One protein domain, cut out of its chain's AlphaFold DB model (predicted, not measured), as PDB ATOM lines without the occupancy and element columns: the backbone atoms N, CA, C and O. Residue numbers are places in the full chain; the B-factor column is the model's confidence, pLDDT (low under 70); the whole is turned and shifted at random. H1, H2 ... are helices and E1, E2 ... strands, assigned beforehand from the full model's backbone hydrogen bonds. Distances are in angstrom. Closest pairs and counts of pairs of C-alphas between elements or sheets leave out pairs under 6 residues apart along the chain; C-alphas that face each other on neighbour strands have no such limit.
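This is residues 141 to 184 of the 193 residues of the protein "Hypothetical protein" of Adineta steineri (UniProt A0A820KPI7). A short hairpin of two strands, E1 and E2, has helices H1 and H2 near its open end and the small helix H3 near its turn. The link from H2 loops back to H3. The printed part has 44 residues with three named helices and two named strands, in the order H1 E1 E2 H2 H3; the sheet is antiparallel and the class mixed. The whole is compact, with a radius of gyration of the C-alphas of 10.1 A, and flat, spanning 25 by 25 by 12 A.

E1, residues 151 to 153, and E2, residues 159 to 162, form an antiparallel hairpin at 159 degrees; N 152 and O 161 are within hydrogen-bond range at 2.9 A. H1, residues 141 to 146, and H2, residues 164 to 170, are close but not clearly touching, about perpendicular at 82 degrees; their closest C-alphas, of Lys 145 and Lys 164, are 6.3 A apart. H3, residues 181 to 184, is apart from H1 and H2; its closest C-alpha to E2 is that of Leu 181, 6.1 A from that of Ile 159. Every O i to N i+4 pair is within range in H1 and H2; H3 is too short for one.

H1 begins at C-alpha 141 (214.924, 124.117, 324.927) and is 8.8 A long, E1 6.4 A, E2 7.6 A, H2 10.3 A and H3 5.7 A, ending at C-alpha 184 (201.342, 130.106, 307.541).

The C-alphas farthest apart, of Ser 155 and Ile 172, are 27.5 A apart. The printed part has no cut and no long link; pLDDT is under 70 at residues 171 to 174.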
ATOM      1  N   GLU A 141     213.896 124.453 325.911       86.19
ATOM      2  CA  GLU A 141     214.924 124.117 324.927       86.19
ATOM      3  C   GLU A 141     215.053 122.600 324.717       86.19
ATOM      4  O   GLU A 141     215.132 122.135 323.580       86.19
ATOM      5  N   THR A 142     215.029 121.816 325.797       89.75
ATOM      6  CA  THR A 142     215.101 120.352 325.712       89.75
ATOM      7  C   THR A 142     213.831 119.781 325.084       89.75
ATOM      8  O   THR A 142     213.920 118.931 324.200       89.75
ATOM      9  N   PHE A 143     212.653 120.290 325.457       90.50
ATOM     10  CA  PHE A 143     211.376 119.875 324.867       90.50
ATOM     11  C   PHE A 143     211.356 120.063 323.340       90.50
ATOM     12  O   PHE A 143     211.080 119.117 322.607       90.50
ATOM     13  N   PHE A 144     211.730 121.246 322.840       89.81
ATOM     14  CA  PHE A 144     211.731 121.547 321.399       89.81
ATOM     15  C   PHE A 144     212.859 120.858 320.612       89.81
ATOM     16  O   PHE A 144     212.801 120.801 319.379       89.81
ATOM     17  N   LYS A 145     213.877 120.322 321.301       88.44
ATOM     18  CA  LYS A 145     214.861 119.398 320.711       88.44
ATOM     19  C   LYS A 145     214.296 117.983 320.582       88.44
ATOM     20  O   LYS A 145     214.519 117.349 319.556       88.44
ATOM     21  N   ILE A 146     213.570 117.503 321.595       93.19
ATOM     22  CA  ILE A 146     212.953 116.165 321.598       93.19
ATOM     23  C   ILE A 146     211.794 116.088 320.596       93.19
ATOM     24  O   ILE A 146     211.636 115.074 319.920       93.19
ATOM     25  N   PHE A 147     211.013 117.164 320.462       93.81
ATOM     26  CA  PHE A 147     209.890 117.263 319.529       93.81
ATOM     27  C   PHE A 147     210.218 118.240 318.388       93.81
ATOM     28  O   PHE A 147     209.798 119.396 318.403       93.81
ATOM     29  N   PRO A 148     210.976 117.801 317.366       92.31
ATOM     30  CA  PRO A 148     211.441 118.682 316.294       92.31
ATOM     31  C   PRO A 148     210.306 119.252 315.430       92.31
ATOM     32  O   PRO A 148     210.455 120.341 314.869       92.31
ATOM     33  N   PHE A 149     209.175 118.540 315.354       93.19
ATOM     34  CA  PHE A 149     207.971 118.923 314.615       93.19
ATOM     35  C   PHE A 149     206.818 119.341 315.536       93.19
ATOM     36  O   PHE A 149     205.704 118.841 315.422       93.19
ATOM     37  N   SER A 150     207.085 120.258 316.468       92.88
ATOM     38  CA  SER A 150     206.064 120.831 317.356       92.88
ATOM     39  C   SER A 150     205.888 122.331 317.138       92.88
ATOM     40  O   SER A 150     206.875 123.046 316.949       92.88
ATOM     41  N   ILE A 151     204.655 122.818 317.266       92.12
ATOM     42  CA  ILE A 151     204.312 124.244 317.272       92.12
ATOM     43  C   ILE A 151     203.572 124.529 318.577       92.12
ATOM     44  O   ILE A 151     202.619 123.825 318.906       92.12
ATOM     45  N   LEU A 152     204.015 125.540 319.322       93.19
ATOM     46  CA  LEU A 152     203.311 126.044 320.497       93.19
ATOM     47  C   LEU A 152     202.597 127.340 320.127       93.19
ATOM     48  O   LEU A 152     203.215 128.266 319.600       93.19
ATOM     49  N   ILE A 153     201.309 127.396 320.434       94.50
ATOM     50  CA  ILE A 153     200.407 128.466 320.019       94.50
ATOM     51  C   ILE A 153     199.665 128.959 321.260       94.50
ATOM     52  O   ILE A 153     199.338 128.156 322.135       94.50
ATOM     53  N   ASP A 154     199.433 130.261 321.358       93.56
ATOM     54  CA  ASP A 154     198.616 130.839 322.425       93.56
ATOM     55  C   ASP A 154     197.117 130.887 322.069       93.56
ATOM     56  O   ASP A 154     196.674 130.438 321.008       93.56
ATOM     57  N   SER A 155     196.308 131.442 322.975       93.50
ATOM     58  CA  SER A 155     194.861 131.596 322.783       93.50
ATOM     59  C   SER A 155     194.477 132.554 321.650       93.50
ATOM     60  O   SER A 155     193.336 132.511 321.199       93.50
ATOM     61  N   SER A 156     195.397 133.402 321.180       93.75
ATOM     62  CA  SER A 156     195.194 134.283 320.024       93.75
ATOM     63  C   SER A 156     195.568 133.624 318.694       93.75
ATOM     64  O   SER A 156     195.520 134.271 317.651       93.75
ATOM     65  N   LEU A 157     195.900 132.327 318.716       92.06
ATOM     66  CA  LEU A 157     196.418 131.573 317.576       92.06
ATOM     67  C   LEU A 157     197.779 132.092 317.080       92.06
ATOM     68  O   LEU A 157     198.151 131.830 315.937       92.06
ATOM     69  N   CYS A 158     198.543 132.782 317.932       94.31
ATOM     70  CA  CYS A 158     199.893 133.240 317.613       94.31
ATOM     71  C   CYS A 158     200.934 132.177 317.967       94.31
ATOM     72  O   CYS A 158     200.901 131.566 319.039       94.31
ATOM     73  N   ILE A 159     201.896 131.966 317.069       93.00
ATOM     74  CA  ILE A 159     202.991 131.015 317.270       93.00
ATOM     75  C   ILE A 159     203.980 131.599 318.279       93.00
ATOM     76  O   ILE A 159     204.679 132.568 317.985       93.00
ATOM     77  N   SER A 160     204.095 130.980 319.452       91.75
ATOM     78  CA  SER A 160     205.037 131.410 320.493       91.75
ATOM     79  C   SER A 160     206.378 130.681 320.405       91.75
ATOM     80  O   SER A 160     207.428 131.294 320.582       91.75
ATOM     81  N   HIS A 161     206.371 129.376 320.113       90.50
ATOM     82  CA  HIS A 161     207.580 128.556 320.016       90.50
ATOM     83  C   HIS A 161     207.436 127.466 318.954       90.50
ATOM     84  O   HIS A 161     206.334 127.048 318.604       90.50
ATOM     85  N   MET A 162     208.573 126.978 318.454       90.31
ATOM     86  CA  MET A 162     208.617 125.925 317.442       90.31
ATOM     87  C   MET A 162     209.809 124.997 317.660       90.31
ATOM     88  O   MET A 162     210.883 125.439 318.089       90.31
ATOM     89  N   GLY A 163     209.605 123.730 317.306       91.44
ATOM     90  CA  GLY A 163     210.645 122.713 317.238       91.44
ATOM     91  C   GLY A 163     211.688 123.042 316.172       91.44
ATOM     92  O   GLY A 163     211.421 123.777 315.214       91.44
ATOM     93  N   LYS A 164     212.900 122.512 316.358       87.81
ATOM     94  CA  LYS A 164     214.054 122.854 315.514       87.81
ATOM     95  C   LYS A 164     213.812 122.561 314.028       87.81
ATOM     96  O   LYS A 164     214.040 123.434 313.206       87.81
ATOM     97  N   SER A 165     213.282 121.386 313.684       90.31
ATOM     98  CA  SER A 165     213.093 121.008 312.277       90.31
ATOM     99  C   SER A 165     212.028 121.832 311.565       90.31
ATOM    100  O   SER A 165     212.173 122.081 310.374       90.31
ATOM    101  N   ILE A 166     210.984 122.293 312.267       88.56
ATOM    102  CA  ILE A 166     210.035 123.227 311.648       88.56
ATOM    103  C   ILE A 166     210.720 124.561 311.377       88.56
ATOM    104  O   ILE A 166     210.586 125.079 310.276       88.56
ATOM    105  N   LYS A 167     211.491 125.098 312.331       84.94
ATOM    106  CA  LYS A 167     212.258 126.325 312.081       84.94
ATOM    107  C   LYS A 167     213.124 126.157 310.840       84.94
ATOM    108  O   LYS A 167     212.960 126.934 309.908       84.94
ATOM    109  N   ASP A 168     213.946 125.113 310.787       86.75
ATOM    110  CA  ASP A 168     214.868 124.861 309.677       86.75
ATOM    111  C   ASP A 168     214.138 124.744 308.322       86.75
ATOM    112  O   ASP A 168     214.596 125.304 307.330       86.75
ATOM    113  N   LEU A 169     212.965 124.097 308.280       86.88
ATOM    114  CA  LEU A 169     212.170 123.921 307.055       86.88
ATOM    115  C   LEU A 169     211.655 125.243 306.460       86.88
ATOM    116  O   LEU A 169     211.524 125.354 305.245       86.88
ATOM    117  N   PHE A 170     211.383 126.244 307.296       81.00
ATOM    118  CA  PHE A 170     210.895 127.561 306.868       81.00
ATOM    119  C   PHE A 170     211.993 128.651 306.860       81.00
ATOM    120  O   PHE A 170     211.725 129.801 306.500       81.00
ATOM    121  N   SER A 171     213.231 128.308 307.238       65.19
ATOM    122  CA  SER A 171     214.345 129.245 307.475       65.19
ATOM    123  C   SER A 171     215.117 129.651 306.219       65.19
ATOM    124  O   SER A 171     216.344 129.602 306.207       65.19
ATOM    125  N   ILE A 172     214.424 130.111 305.178       56.47
ATOM    126  CA  ILE A 172     215.108 130.906 304.147       56.47
ATOM    127  C   ILE A 172     214.795 132.401 304.295       56.47
ATOM    128  O   ILE A 172     215.736 133.171 304.204       56.47
ATOM    129  N   ASP A 173     213.583 132.825 304.695       55.69
ATOM    130  CA  ASP A 173     213.278 134.274 304.814       55.69
ATOM    131  C   ASP A 173     212.205 134.677 305.857       55.69
ATOM    132  O   ASP A 173     211.835 135.849 305.950       55.69
ATOM    133  N   THR A 174     211.665 133.752 306.669       65.06
ATOM    134  CA  THR A 174     210.472 134.061 307.492       65.06
ATOM    135  C   THR A 174     210.681 133.848 308.990       65.06
ATOM    136  O   THR A 174     210.778 132.720 309.469       65.06
ATOM    137  N   ILE A 175     210.643 134.934 309.771       78.81
ATOM    138  CA  ILE A 175     210.442 134.849 311.225       78.81
ATOM    139  C   ILE A 175     208.993 134.411 311.470       78.81
ATOM    140  O   ILE A 175     208.063 135.183 311.231       78.81
ATOM    141  N   LEU A 176     208.804 133.164 311.911       83.25
ATOM    142  CA  LEU A 176     207.480 132.581 312.177       83.25
ATOM    143  C   LEU A 176     206.944 132.882 313.584       83.25
ATOM    144  O   LEU A 176     205.734 132.886 313.791       83.25
ATOM    145  N   ILE A 177     207.830 133.122 314.554       88.19
ATOM    146  CA  ILE A 177     207.432 133.436 315.934       88.19
ATOM    147  C   ILE A 177     206.724 134.796 315.954       88.19
ATOM    148  O   ILE A 177     207.215 135.760 315.370       88.19
ATOM    149  N   GLY A 178     205.575 134.863 316.627       88.75
ATOM    150  CA  GLY A 178     204.721 136.048 316.720       88.75
ATOM    151  C   GLY A 178     203.718 136.208 315.575       88.75
ATOM    152  O   GLY A 178     202.908 137.129 315.621       88.75
ATOM    153  N   ARG A 179     203.737 135.333 314.561       90.50
ATOM    154  CA  ARG A 179     202.727 135.329 313.490       90.50
ATOM    155  C   ARG A 179     201.513 134.492 313.867       90.50
ATOM    156  O   ARG A 179     201.625 133.548 314.657       90.50
ATOM    157  N   TYR A 180     200.376 134.791 313.245       92.56
ATOM    158  CA  TYR A 180     199.192 133.951 313.355       92.56
ATOM    159  C   TYR A 180     199.416 132.620 312.639       92.56
ATOM    160  O   TYR A 180     199.950 132.565 311.530       92.56
ATOM    161  N   LEU A 181     198.966 131.533 313.264       90.75
ATOM    162  CA  LEU A 181     199.065 130.184 312.715       90.75
ATOM    163  C   LEU A 181     198.436 130.100 311.321       90.75
ATOM    164  O   LEU A 181     199.024 129.507 310.423       90.75
ATOM    165  N   ASN A 182     197.271 130.727 311.150       90.88
ATOM    166  CA  ASN A 182     196.467 130.652 309.930       90.88
ATOM    167  C   ASN A 182     197.090 131.395 308.736       90.88
ATOM    168  O   ASN A 182     196.700 131.134 307.602       90.88
ATOM    169  N   ASP A 183     198.063 132.281 308.970       89.38
ATOM    170  CA  ASP A 183     198.788 132.967 307.894       89.38
ATOM    171  C   ASP A 183     199.825 132.047 307.232       89.38
ATOM    172  O   ASP A 183     200.273 132.300 306.115       89.38
ATOM    173  N   ILE A 184     200.244 130.993 307.942       87.69
ATOM    174  CA  ILE A 184     201.342 130.106 307.541       87.69
ATOM    175  C   ILE A 184     200.833 128.687 307.273       87.69
ATOM    176  O   ILE A 184     201.263 128.033 306.324       87.69
TER     177      ILE A 184